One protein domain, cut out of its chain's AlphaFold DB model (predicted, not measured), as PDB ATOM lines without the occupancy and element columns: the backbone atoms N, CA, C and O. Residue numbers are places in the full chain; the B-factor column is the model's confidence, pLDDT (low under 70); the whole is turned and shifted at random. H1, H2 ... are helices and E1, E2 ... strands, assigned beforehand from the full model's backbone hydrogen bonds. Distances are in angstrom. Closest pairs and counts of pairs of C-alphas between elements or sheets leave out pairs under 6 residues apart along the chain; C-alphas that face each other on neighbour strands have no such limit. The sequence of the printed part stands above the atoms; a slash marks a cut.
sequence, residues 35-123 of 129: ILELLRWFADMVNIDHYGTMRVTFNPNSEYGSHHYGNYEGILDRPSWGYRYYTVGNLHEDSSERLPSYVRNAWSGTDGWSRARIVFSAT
ATOM      1  N   ILE A  35      33.721  48.412  -3.052       86.75
ATOM      2  CA  ILE A  35      34.744  47.769  -3.883       86.75
ATOM      3  C   ILE A  35      35.601  46.795  -3.078       86.75
ATOM      4  O   ILE A  35      36.025  45.785  -3.624       86.75
ATOM      5  N   LEU A  36      35.844  47.057  -1.790       88.69
ATOM      6  CA  LEU A  36      36.669  46.180  -0.958       88.69
ATOM      7  C   LEU A  36      35.946  44.875  -0.629       88.69
ATOM      8  O   LEU A  36      36.548  43.807  -0.697       88.69
ATOM      9  N   GLU A  37      34.655  44.945  -0.320       88.81
ATOM     10  CA  GLU A  37      33.816  43.780  -0.065       88.81
ATOM     11  C   GLU A  37      33.616  42.967  -1.346       88.81
ATOM     12  O   GLU A  37      33.722  41.740  -1.311       88.81
ATOM     13  N   LEU A  38      33.405  43.642  -2.484       89.38
ATOM     14  CA  LEU A  38      33.304  42.995  -3.791       89.38
ATOM     15  C   LEU A  38      34.629  42.340  -4.210       89.38
ATOM     16  O   LEU A  38      34.609  41.214  -4.696       89.38
ATOM     17  N   LEU A  39      35.772  43.002  -3.997       91.38
ATOM     18  CA  LEU A  39      37.099  42.440  -4.271       91.38
ATOM     19  C   LEU A  39      37.391  41.234  -3.389       91.38
ATOM     20  O   LEU A  39      37.899  40.235  -3.885       91.38
ATOM     21  N   ARG A  40      37.055  41.315  -2.097       91.88
ATOM     22  CA  ARG A  40      37.208  40.193  -1.171       91.88
ATOM     23  C   ARG A  40      36.401  38.988  -1.645       91.88
ATOM     24  O   ARG A  40      36.959  37.908  -1.765       91.88
ATOM     25  N   TRP A  41      35.120  39.186  -1.950       93.69
ATOM     26  CA  TRP A  41      34.280  38.120  -2.488       93.69
ATOM     27  C   TRP A  41      34.837  37.568  -3.805       93.69
ATOM     28  O   TRP A  41      34.920  36.359  -3.980       93.69
ATOM     29  N   PHE A  42      35.253  38.438  -4.725       94.19
ATOM     30  CA  PHE A  42      35.774  38.014  -6.021       94.19
ATOM     31  C   PHE A  42      37.071  37.208  -5.888       94.19
ATOM     32  O   PHE A  42      37.255  36.240  -6.619       94.19
ATOM     33  N   ALA A  43      37.933  37.554  -4.927       94.12
ATOM     34  CA  ALA A  43      39.138  36.788  -4.623       94.12
ATOM     35  C   ALA A  43      38.815  35.352  -4.172       94.12
ATOM     36  O   ALA A  43      39.509  34.430  -4.587       94.12
ATOM     37  N   ASP A  44      37.736  35.149  -3.409       95.31
ATOM     38  CA  ASP A  44      37.267  33.807  -3.019       95.31
ATOM     39  C   ASP A  44      36.685  33.016  -4.212       95.31
ATOM     40  O   ASP A  44      36.624  31.785  -4.191       95.31
ATOM     41  N   MET A  45      36.262  33.714  -5.270       96.06
ATOM     42  CA  MET A  45      35.671  33.131  -6.481       96.06
ATOM     43  C   MET A  45      36.682  32.916  -7.611       96.06
ATOM     44  O   MET A  45      36.304  32.556  -8.730       96.06
ATOM     45  N   VAL A  46      37.964  33.147  -7.341       94.56
ATOM     46  CA  VAL A  46      39.047  33.040  -8.309       94.56
ATOM     47  C   VAL A  46      40.058  32.004  -7.837       94.56
ATOM     48  O   VAL A  46      40.534  32.035  -6.708       94.56
ATOM     49  N   ASN A  47      40.438  31.110  -8.743       93.50
ATOM     50  CA  ASN A  47      41.593  30.243  -8.588       93.50
ATOM     51  C   ASN A  47      42.699  30.708  -9.539       93.50
ATOM     52  O   ASN A  47      42.446  30.926 -10.725       93.50
ATOM     53  N   ILE A  48      43.920  30.838  -9.029       90.88
ATOM     54  CA  ILE A  48      45.102  31.163  -9.828       90.88
ATOM     55  C   ILE A  48      46.011  29.944  -9.784       90.88
ATOM     56  O   ILE A  48      46.440  29.526  -8.709       90.88
ATOM     57  N   ASP A  49      46.274  29.350 -10.946       86.81
ATOM     58  CA  ASP A  49      47.195  28.220 -11.026       86.81
ATOM     59  C   ASP A  49      48.663  28.663 -10.909       86.81
ATOM     60  O   ASP A  49      48.992  29.851 -10.878       86.81
ATOM     61  N   HIS A  50      49.583  27.700 -10.851       92.12
ATOM     62  CA  HIS A  50      51.013  27.987 -10.722       92.12
ATOM     63  C   HIS A  50      51.626  28.668 -11.957       92.12
ATOM     64  O   HIS A  50      52.763  29.128 -11.881       92.12
ATOM     65  N   TYR A  51      50.896  28.753 -13.074       88.94
ATOM     66  CA  TYR A  51      51.279  29.526 -14.258       88.94
ATOM     67  C   TYR A  51      50.728  30.959 -14.231       88.94
ATOM     68  O   TYR A  51      50.985  31.729 -15.155       88.94
ATOM     69  N   GLY A  52      49.976  31.332 -13.192       85.25
ATOM     70  CA  GLY A  52      49.320  32.632 -13.097       85.25
ATOM     71  C   GLY A  52      48.023  32.722 -13.903       85.25
ATOM     72  O   GLY A  52      47.499  33.820 -14.091       85.25
ATOM     73  N   THR A  53      47.483  31.597 -14.383       85.50
ATOM     74  CA  THR A  53      46.208  31.591 -15.103       85.50
ATOM     75  C   THR A  53      45.070  31.734 -14.108       85.50
ATOM     76  O   THR A  53      44.820  30.852 -13.287       85.50
ATOM     77  N   MET A  54      44.355  32.851 -14.215       88.56
ATOM     78  CA  MET A  54      43.161  33.121 -13.424       88.56
ATOM     79  C   MET A  54      41.948  32.387 -14.006       88.56
ATOM     80  O   MET A  54      41.660  32.500 -15.199       88.56
ATOM     81  N   ARG A  55      41.217  31.671 -13.153       92.38
ATOM     82  CA  ARG A  55      39.967  30.975 -13.473       92.38
ATOM     83  C   ARG A  55      38.903  31.331 -12.452       92.38
ATOM     84  O   ARG A  55      39.193  31.345 -11.258       92.38
ATOM     85  N   VAL A  56      37.683  31.591 -12.902       94.94
ATOM     86  CA  VAL A  56      36.570  31.841 -11.978       94.94
ATOM     87  C   VAL A  56      35.867  30.531 -11.628       94.94
ATOM     88  O   VAL A  56      35.749  29.629 -12.452       94.94
ATOM     89  N   THR A  57      35.392  30.410 -10.392       95.12
ATOM     90  CA  THR A  57      34.704  29.206  -9.891       95.12
ATOM     91  C   THR A  57      33.191  29.224 -10.134       95.12
ATOM     92  O   THR A  57      32.493  28.302  -9.723       95.12
ATOM     93  N   PHE A  58      32.690  30.246 -10.831       93.31
ATOM     94  CA  PHE A  58      31.283  30.441 -11.183       93.31
ATOM     95  C   PHE A  58      31.110  30.645 -12.689       93.31
ATOM     96  O   PHE A  58      32.062  30.953 -13.401       93.31
ATOM     97  N   ASN A  59      29.883  30.505 -13.185       93.00
ATOM     98  CA  ASN A  59      29.503  30.810 -14.555       93.00
ATOM     99  C   ASN A  59      29.228  32.315 -14.729       93.00
ATOM    100  O   ASN A  59      28.161  32.799 -14.332       93.00
ATOM    101  N   PRO A  60      30.118  33.063 -15.405       92.62
ATOM    102  CA  PRO A  60      29.996  34.506 -15.549       92.62
ATOM    103  C   PRO A  60      28.911  34.938 -16.552       92.62
ATOM    104  O   PRO A  60      28.708  36.128 -16.763       92.62
ATOM    105  N   ASN A  61      28.206  33.996 -17.191       90.94
ATOM    106  CA  ASN A  61      27.053  34.315 -18.042       90.94
ATOM    107  C   ASN A  61      25.733  34.376 -17.269       90.94
ATOM    108  O   ASN A  61      24.733  34.806 -17.836       90.94
ATOM    109  N   SER A  62      25.689  33.875 -16.032       87.69
ATOM    110  CA  SER A  62      24.414  33.701 -15.328       87.69
ATOM    111  C   SER A  62      24.482  33.854 -13.815       87.69
ATOM    112  O   SER A  62      23.448  34.071 -13.188       87.69
ATOM    113  N   GLU A  63      25.643  33.698 -13.185       90.50
ATOM    114  CA  GLU A  63      25.746  33.694 -11.726       90.50
ATOM    115  C   GLU A  63      26.174  35.057 -11.178       90.50
ATOM    116  O   GLU A  63      26.879  35.821 -11.832       90.50
ATOM    117  N   TYR A  64      25.715  35.364  -9.961       88.69
ATOM    118  CA  TYR A  64      26.114  36.558  -9.201       88.69
ATOM    119  C   TYR A  64      25.857  37.913  -9.893       88.69
ATOM    120  O   TYR A  64      26.512  38.904  -9.577       88.69
ATOM    121  N   GLY A  65      24.914  37.960 -10.841       85.75
ATOM    122  CA  GLY A  65      24.646  39.155 -11.655       85.75
ATOM    123  C   GLY A  65      25.724  39.433 -12.708       85.75
ATOM    124  O   GLY A  65      25.741  40.504 -13.318       85.75
ATOM    125  N   SER A  66      26.633  38.480 -12.929       89.94
ATOM    126  CA  SER A  66      27.675  38.616 -13.931       89.94
ATOM    127  C   SER A  66      27.129  38.452 -15.346       89.94
ATOM    128  O   SER A  66      26.218  37.660 -15.590       89.94
ATOM    129  N   HIS A  67      27.678  39.232 -16.273       90.12
ATOM    130  CA  HIS A  67      27.310  39.203 -17.682       90.12
ATOM    131  C   HIS A  67      28.458  39.707 -18.561       90.12
ATOM    132  O   HIS A  67      29.441  40.276 -18.080       90.12
ATOM    133  N   HIS A  68      28.337  39.484 -19.870       92.50
ATOM    134  CA  HIS A  68      29.311  39.926 -20.866       92.50
ATOM    135  C   HIS A  68      29.508  41.451 -20.840       92.50
ATOM    136  O   HIS A  68      28.542  42.212 -20.873       92.50
ATOM    137  N   TYR A  69      30.766  41.892 -20.854       92.62
ATOM    138  CA  TYR A  69      31.146  43.296 -20.965       92.62
ATOM    139  C   TYR A  69      31.640  43.599 -22.384       92.62
ATOM    140  O   TYR A  69      32.666  43.081 -22.817       92.62
ATOM    141  N   GLY A  70      30.912  44.451 -23.108       90.81
ATOM    142  CA  GLY A  70      31.158  44.701 -24.533       90.81
ATOM    143  C   GLY A  70      32.417  45.506 -24.869       90.81
ATOM    144  O   GLY A  70      32.887  45.408 -25.999       90.81
ATOM    145  N   ASN A  71      32.977  46.267 -23.919       90.75
ATOM    146  CA  ASN A  71      34.133  47.154 -24.136       90.75
ATOM    147  C   ASN A  71      33.988  48.061 -25.385       90.75
ATOM    148  O   ASN A  71      34.931  48.231 -26.158       90.75
ATOM    149  N   TYR A  72      32.798  48.628 -25.608       88.56
ATOM    150  CA  TYR A  72      32.497  49.436 -26.799       88.56
ATOM    151  C   TYR A  72      33.289  50.746 -26.843       88.56
ATOM    152  O   TYR A  72      33.574  51.270 -27.915       88.56
ATOM    153  N   GLU A  73      33.674  51.251 -25.674       87.25
ATOM    154  CA  GLU A  73      34.471  52.460 -25.506       87.25
ATOM    155  C   GLU A  73      35.971  52.225 -25.758       87.25
ATOM    156  O   GLU A  73      36.746  53.179 -25.742       87.25
ATOM    157  N   GLY A  74      36.403  50.972 -25.964       87.31
ATOM    158  CA  GLY A  74      37.807  50.633 -26.220       87.31
ATOM    159  C   GLY A  74      38.741  50.926 -25.042       87.31
ATOM    160  O   GLY A  74      39.925  51.194 -25.239       87.31
ATOM    161  N   ILE A  75      38.219  50.904 -23.808       87.62
ATOM    162  CA  ILE A  75      39.005  51.186 -22.597       87.62
ATOM    163  C   ILE A  75      39.976  50.042 -22.307       87.62
ATOM    164  O   ILE A  75      41.077  50.294 -21.818       87.62
ATOM    165  N   LEU A  76      39.577  48.802 -22.593       89.88
ATOM    166  CA  LEU A  76      40.413  47.609 -22.468       89.88
ATOM    167  C   LEU A  76      40.969  47.197 -23.833       89.88
ATOM    168  O   LEU A  76      40.346  47.445 -24.868       89.88
ATOM    169  N   ASP A  77      42.117  46.526 -23.830       91.50
ATOM    170  CA  ASP A  77      42.647  45.892 -25.038       91.50
ATOM    171  C   ASP A  77      41.731  44.743 -25.487       91.50
ATOM    172  O   ASP A  77      40.851  44.296 -24.754       91.50
ATOM    173  N   ARG A  78      41.898  44.248 -26.716       89.81
ATOM    174  CA  ARG A  78      41.116  43.101 -27.195       89.81
ATOM    175  C   ARG A  78      41.466  41.853 -26.364       89.81
ATOM    176  O   ARG A  78      42.653  41.594 -26.169       89.81
ATOM    177  N   PRO A  79      40.484  41.039 -25.927       89.69
ATOM    178  CA  PRO A  79      40.798  39.831 -25.177       89.69
ATOM    179  C   PRO A  79      41.527  38.817 -26.068       89.69
ATOM    180  O   PRO A  79      41.290  38.744 -27.280       89.69
ATOM    181  N   SER A  80      42.395  38.011 -25.452       90.06
ATOM    182  CA  SER A  80      43.062  36.876 -26.096       90.06
ATOM    183  C   SER A  80      42.058  35.911 -26.731       90.06
ATOM    184  O   SER A  80      40.889  35.852 -26.344       90.06
ATOM    185  N   TRP A  81      42.514  35.110 -27.696       90.50
ATOM    186  CA  TRP A  81      41.650  34.149 -28.381       90.50
ATOM    187  C   TRP A  81      40.926  33.219 -27.394       90.50
ATOM    188  O   TRP A  81      41.548  32.633 -26.511       90.50
ATOM    189  N   GLY A  82      39.603  33.101 -27.538       90.19
ATOM    190  CA  GLY A  82      38.750  32.298 -26.653       90.19
ATOM    191  C   GLY A  82      38.354  32.974 -25.334       90.19
ATOM    192  O   GLY A  82      37.458  32.471 -24.653       90.19
ATOM    193  N   TYR A  83      38.954  34.112 -24.976       93.12
ATOM    194  CA  TYR A  83      38.557  34.902 -23.812       93.12
ATOM    195  C   TYR A  83      37.492  35.931 -24.183       93.12
ATOM    196  O   TYR A  83      37.462  36.477 -25.286       93.12
ATOM    197  N   ARG A  84      36.617  36.217 -23.222       94.31
ATOM    198  CA  ARG A  84      35.636  37.304 -23.280       94.31
ATOM    199  C   ARG A  84      35.723  38.124 -22.006       94.31
ATOM    200  O   ARG A  84      36.096  37.587 -20.963       94.31
ATOM    201  N   TYR A  85      35.379  39.403 -22.095       95.62
ATOM    202  CA  TYR A  85      35.227  40.223 -20.905       95.62
ATOM    203  C   TYR A  85      33.851  40.014 -20.293       95.62
ATOM    204  O   TYR A  85      32.838  39.940 -20.989       95.62
ATOM    205  N   TYR A  86      33.842  39.950 -18.975       94.00
ATOM    206  CA  TYR A  86      32.657  39.890 -18.147       94.00
ATOM    207  C   TYR A  86      32.752  40.961 -17.086       94.00
ATOM    208  O   TYR A  86      33.824  41.494 -16.789       94.00
ATOM    209  N   THR A  87      31.611  41.263 -16.496       92.19
ATOM    210  CA  THR A  87      31.545  42.162 -15.369       92.19
ATOM    211  C   THR A  87      30.709  41.582 -14.247       92.19
ATOM    212  O   THR A  87      29.829  40.767 -14.501       92.19
ATOM    213  N   VAL A  88      31.013  41.967 -13.010       90.75
ATOM    214  CA  VAL A  88      30.242  41.644 -11.806       90.75
ATOM    215  C   VAL A  88      30.214  42.860 -10.878       90.75
ATOM    216  O   VAL A  88      31.163  43.650 -10.851       90.75
ATOM    217  N   GLY A  89      29.118  43.029 -10.138       83.81
ATOM    218  CA  GLY A  89      28.829  44.241  -9.366       83.81
ATOM    219  C   GLY A  89      27.878  45.182 -10.110       83.81
ATOM    220  O   GLY A  89      27.078  44.727 -10.920       83.81
ATOM    221  N   ASN A  90      27.966  46.488  -9.827       73.12
ATOM    222  CA  ASN A  90      27.065  47.534 -10.338       73.12
ATOM    223  C   ASN A  90      25.576  47.164 -10.174       73.12
ATOM    224  O   ASN A  90      24.868  46.903 -11.145       73.12
ATOM    225  N   LEU A  91      25.139  47.104  -8.912       61.53
ATOM    226  CA  LEU A  91      23.900  46.471  -8.443       61.53
ATOM    227  C   LEU A  91      22.632  47.277  -8.780       61.53
ATOM    228  O   LEU A  91      21.953  47.760  -7.880       61.53
ATOM    229  N   HIS A  92      22.312  47.444 -10.061       56.59
ATOM    230  CA  HIS A  92      21.137  48.216 -10.479       56.59
ATOM    231  C   HIS A  92      19.870  47.377 -10.745       56.59
ATOM    232  O   HIS A  92      18.879  47.950 -11.181       56.59
ATOM    233  N   GLU A  93      19.865  46.064 -10.463       50.78
ATOM    234  CA  GLU A  93      18.711  45.186 -10.739       50.78
ATOM    235  C   GLU A  93      18.702  43.876  -9.910       50.78
ATOM    236  O   GLU A  93      19.718  43.473  -9.327       50.78
ATOM    237  N   ASP A  94      17.546  43.194  -9.910       50.88
ATOM    238  CA  ASP A  94      17.152  41.965  -9.180       50.88
ATOM    239  C   ASP A  94      18.134  40.776  -9.284       50.88
ATOM    240  O   ASP A  94      18.094  39.830  -8.499       50.88
ATOM    241  N   SER A  95      19.089  40.822 -10.215       54.41
ATOM    242  CA  SER A  95      20.165  39.824 -10.324       54.41
ATOM    243  C   SER A  95      21.194  39.891  -9.179       54.41
ATOM    244  O   SER A  95      21.931  38.926  -8.943       54.41
ATOM    245  N   SER A  96      21.224  41.008  -8.443       56.44
ATOM    246  CA  SER A  96      22.118  41.252  -7.307       56.44
ATOM    247  C   SER A  96      21.842  40.376  -6.085       56.44
ATOM    248  O   SER A  96      22.763  40.167  -5.294       56.44
ATOM    249  N   GLU A  97      20.642  39.799  -5.935       60.66
ATOM    250  CA  GLU A  97      20.293  38.929  -4.798       60.66
ATOM    251  C   GLU A  97      21.257  37.756  -4.601       60.66
ATOM    252  O   GLU A  97      21.423  37.255  -3.488       60.66
ATOM    253  N   ARG A  98      21.931  37.353  -5.683       77.00
ATOM    254  CA  ARG A  98      22.892  36.252  -5.698       77.00
ATOM    255  C   ARG A  98      24.224  36.602  -5.032       77.00
ATOM    256  O   ARG A  98      24.929  35.687  -4.615       77.00
ATOM    257  N   LEU A  99      24.588  37.883  -4.910       86.81
ATOM    258  CA  LEU A  99      25.799  38.284  -4.186       86.81
ATOM    259  C   LEU A  99      25.594  38.185  -2.664       86.81
ATOM    260  O   LEU A  99      24.490  38.444  -2.162       86.81
ATOM    261  N   PRO A 100      26.649  37.860  -1.891       88.88
ATOM    262  CA  PRO A 100      26.543  37.789  -0.440       88.88
ATOM    263  C   PRO A 100      26.017  39.090   0.168       88.88
ATOM    264  O   PRO A 100      26.345  40.190  -0.282       88.88
ATOM    265  N   SER A 101      25.228  38.971   1.237       85.81
ATOM    266  CA  SER A 101      24.645  40.127   1.924       85.81
ATOM    267  C   SER A 101      25.708  41.106   2.417       85.81
ATOM    268  O   SER A 101      25.476  42.303   2.361       85.81
ATOM    269  N   TYR A 102      26.897  40.645   2.816       85.94
ATOM    270  CA  TYR A 102      27.984  41.538   3.231       85.94
ATOM    271  C   TYR A 102      28.561  42.381   2.081       85.94
ATOM    272  O   TYR A 102      29.141  43.422   2.350       85.94
ATOM    273  N   VAL A 103      28.407  41.962   0.818       85.44
ATOM    274  CA  VAL A 103      28.811  42.748  -0.366       85.44
ATOM    275  C   VAL A 103      27.726  43.756  -0.732       85.44
ATOM    276  O   VAL A 103      28.018  44.900  -1.082       85.44
ATOM    277  N   ARG A 104      26.460  43.332  -0.638       80.44
ATOM    278  CA  ARG A 104      25.288  44.168  -0.935       80.44
ATOM    279  C   ARG A 104      25.043  45.242   0.122       80.44
ATOM    280  O   ARG A 104      24.801  46.392  -0.216       80.44
ATOM    281  N   ASN A 105      25.143  44.858   1.390       78.00
ATOM    282  CA  ASN A 105      24.828  45.683   2.556       78.00
ATOM    283  C   ASN A 105      26.051  46.429   3.094       78.00
ATOM    284  O   ASN A 105      25.950  47.086   4.126       78.00
ATOM    285  N   ALA A 106      27.196  46.347   2.408       73.94
ATOM    286  CA  ALA A 106      28.393  47.129   2.722       73.94
ATOM    287  C   ALA A 106      28.128  48.649   2.734       73.94
ATOM    288  O   ALA A 106      28.973  49.419   3.183       73.94
ATOM    289  N   TRP A 107      26.952  49.092   2.269       64.44
ATOM    290  CA  TRP A 107      26.497  50.466   2.398       64.44
ATOM    291  C   TRP A 107      24.989  50.566   2.670       64.44
ATOM    292  O   TRP A 107      24.183  50.038   1.909       64.44
ATOM    293  N   SER A 108      24.608  51.296   3.723       54.06
ATOM    294  CA  SER A 108      23.214  51.601   4.096       54.06
ATOM    295  C   SER A 108      22.957  53.107   4.294       54.06
ATOM    296  O   SER A 108      21.987  53.476   4.949       54.06
ATOM    297  N   GLY A 109      23.859  53.981   3.823       50.47
ATOM    298  CA  GLY A 109      23.959  55.359   4.330       50.47
ATOM    299  C   GLY A 109      23.666  56.506   3.362       50.47
ATOM    300  O   GLY A 109      23.549  57.635   3.820       50.47
ATOM    301  N   THR A 110      23.550  56.268   2.058       49.28
ATOM    302  CA  THR A 110      23.186  57.308   1.081       49.28
ATOM    303  C   THR A 110      22.519  56.678  -0.129       49.28
ATOM    304  O   THR A 110      22.838  55.553  -0.516       49.28
ATOM    305  N   ASP A 111      21.579  57.424  -0.694       50.47
ATOM    306  CA  ASP A 111      20.657  57.013  -1.742       50.47
ATOM    307  C   ASP A 111      21.379  56.394  -2.954       50.47
ATOM    308  O   ASP A 111      21.927  57.070  -3.822       50.47
ATOM    309  N   GLY A 112      21.366  55.062  -3.012       49.12
ATOM    310  CA  GLY A 112      21.225  54.334  -4.269       49.12
ATOM    311  C   GLY A 112      22.467  53.893  -5.042       49.12
ATOM    312  O   GLY A 112      22.271  53.187  -6.022       49.12
ATOM    313  N   TRP A 113      23.716  54.210  -4.678       52.25
ATOM    314  CA  TRP A 113      24.846  53.981  -5.608       52.25
ATOM    315  C   TRP A 113      26.074  53.266  -5.022       52.25
ATOM    316  O   TRP A 113      27.164  53.831  -4.950       52.25
ATOM    317  N   SER A 114      25.956  51.965  -4.741       53.53
ATOM    318  CA  SER A 114      27.135  51.077  -4.708       53.53
ATOM    319  C   SER A 114      27.522  50.675  -6.141       53.53
ATOM    320  O   SER A 114      27.062  49.672  -6.685       53.53
ATOM    321  N   ARG A 115      28.338  51.526  -6.783       65.44
ATOM    322  CA  ARG A 115      28.738  51.442  -8.208       65.44
ATOM    323  C   ARG A 115      29.998  50.608  -8.445       65.44
ATOM    324  O   ARG A 115      30.543  50.646  -9.551       65.44
ATOM    325  N   ALA A 116      30.518  49.917  -7.426       80.00
ATOM    326  CA  ALA A 116      31.724  49.127  -7.621       80.00
ATOM    327  C   ALA A 116      31.439  48.016  -8.629       80.00
ATOM    328  O   ALA A 116      30.422  47.318  -8.563       80.00
ATOM    329  N   ARG A 117      32.343  47.885  -9.590       86.81
ATOM    330  CA  ARG A 117      32.238  46.934 -10.680       86.81
ATOM    331  C   ARG A 117      33.618  46.381 -10.953       86.81
ATOM    332  O   ARG A 117      34.561  47.150 -11.119       86.81
ATOM    333  N   ILE A 118      33.714  45.065 -11.033       91.06
ATOM    334  CA  ILE A 118      34.917  44.382 -11.494       91.06
ATOM    335  C   ILE A 118      34.664  43.972 -12.940       91.06
ATOM    336  O   ILE A 118      33.602  43.437 -13.267       91.06
ATOM    337  N   VAL A 119      35.623  44.262 -13.814       93.31
ATOM    338  CA  VAL A 119      35.666  43.734 -15.180       93.31
ATOM    339  C   VAL A 119      36.836  42.768 -15.248       93.31
ATOM    340  O   VAL A 119      37.933  43.095 -14.802       93.31
ATOM    341  N   PHE A 120      36.597  41.576 -15.777       93.75
ATOM    342  CA  PHE A 120      37.585  40.505 -15.844       93.75
ATOM    343  C   PHE A 120      37.454  39.744 -17.162       93.75
ATOM    344  O   PHE A 120      36.389  39.738 -17.778       93.75
ATOM    345  N   SER A 121      38.534  39.113 -17.617       93.56
ATOM    346  CA  SER A 121      38.489  38.188 -18.749       93.56
ATOM    347  C   SER A 121      38.338  36.754 -18.250       93.56
ATOM    348  O   SER A 121      38.953  36.359 -17.261       93.56
ATOM    349  N   ALA A 122      37.523  35.962 -18.940       93.81
ATOM    350  CA  ALA A 122      37.375  34.536 -18.664       93.81
ATOM    351  C   ALA A 122      37.144  33.748 -19.957       93.81
ATOM    352  O   ALA A 122      36.675  34.287 -20.968       93.81
ATOM    353  N   THR A 123      37.457  32.458 -19.912       93.00
ATOM    354  CA  THR A 123      37.215  31.503 -20.996       93.00
ATOM    355  C   THR A 123      36.626  30.220 -20.427       93.00
ATOM    356  O   THR A 123      36.875  29.883 -19.274       93.00
TER     357      THR A 123
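Overview. This is residues 35 to 123 of the 129 residues of an uncharacterized protein of Poecilia formosa (UniProt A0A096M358). A two-stranded ribbon, E3 and E4, runs through the middle of the domain, with H1 and the small hairpin E1 and E2 on one side of it and much of the rest unnamed loop. The long stretch of residues 57 to 83 leads from the hairpin to E3, and its residues 67 to 68 pair briefly with residues 86 to 87 of E3; short H2 and H3 lie towards one end, before the loop of residues 105 to 116. The printed part has 89 residues, with three named helices and four named strands in the order H1 E1 E2 E3 H2 H3 E4; both two-stranded sheets, E1 - E2 and E3 - E4, are antiparallel. The class is mixed, helices and strands, though under half of the residues, 37, are in named elements. The whole is compact, with a radius of gyration of the C-alphas of 13.7 A, and spans 42 by 31 by 21 A.

Arrangement. H1, residues 35 to 44, is followed after a tight link by E1, residues 46 to 48. E1 and E2, residues 54 to 56, form a hairpin at 153 degrees between their directions, with N 47 and O 55 within hydrogen-bond range at 2.8 A. E3, residues 84 to 89, and E4, residues 117 to 122, are antiparallel neighbours at 151 degrees; N 86 and O 120 are 2.8 A apart, and N 118 and O 88 2.9 A. The closest C-alphas of H1 and E4 are those of Ile 35 and Arg 117, 7.3 A apart; those of E2 and E4 are Arg 55 and Ala 122, 6.8 A apart. E2 and E3 are apart. H1 touches H3, residues 101 to 104, closest at the C-alphas of Glu 37 and Val 103, 5.1 A apart. H2, residues 94 to 98, is close to H3 but not clearly touching, the C-alphas of Ser 96 and Arg 104 being closest at 7.7 A. Every O i to N i+4 pair of H1 is within hydrogen-bond range; H2 has 0 of 1, and 0 of 2 O i to N i+3 pairs; H3 is too short for an i+4 pair.

Along the chain. H1 begins at C-alpha 35 (34.744, 47.769, -3.883) and measures 14.2 A. E1 measures 6.5 A, E2 6.9 A, E3 17.0 A, H2 8.8 A and H3 5.0 A. E4, 15.6 A, ends at C-alpha 122 (37.375, 34.536, -18.664).

Size, cuts and confidence. The two C-alphas farthest apart, those of Tyr 51 and Asp 111, are 43.0 A apart. The printed part has no cut; the links E2 to E3 and H3 to E4 are long. Mean pLDDT of the printed part is 83.3, with residues 91 to 97 and 107 to 115 under 70.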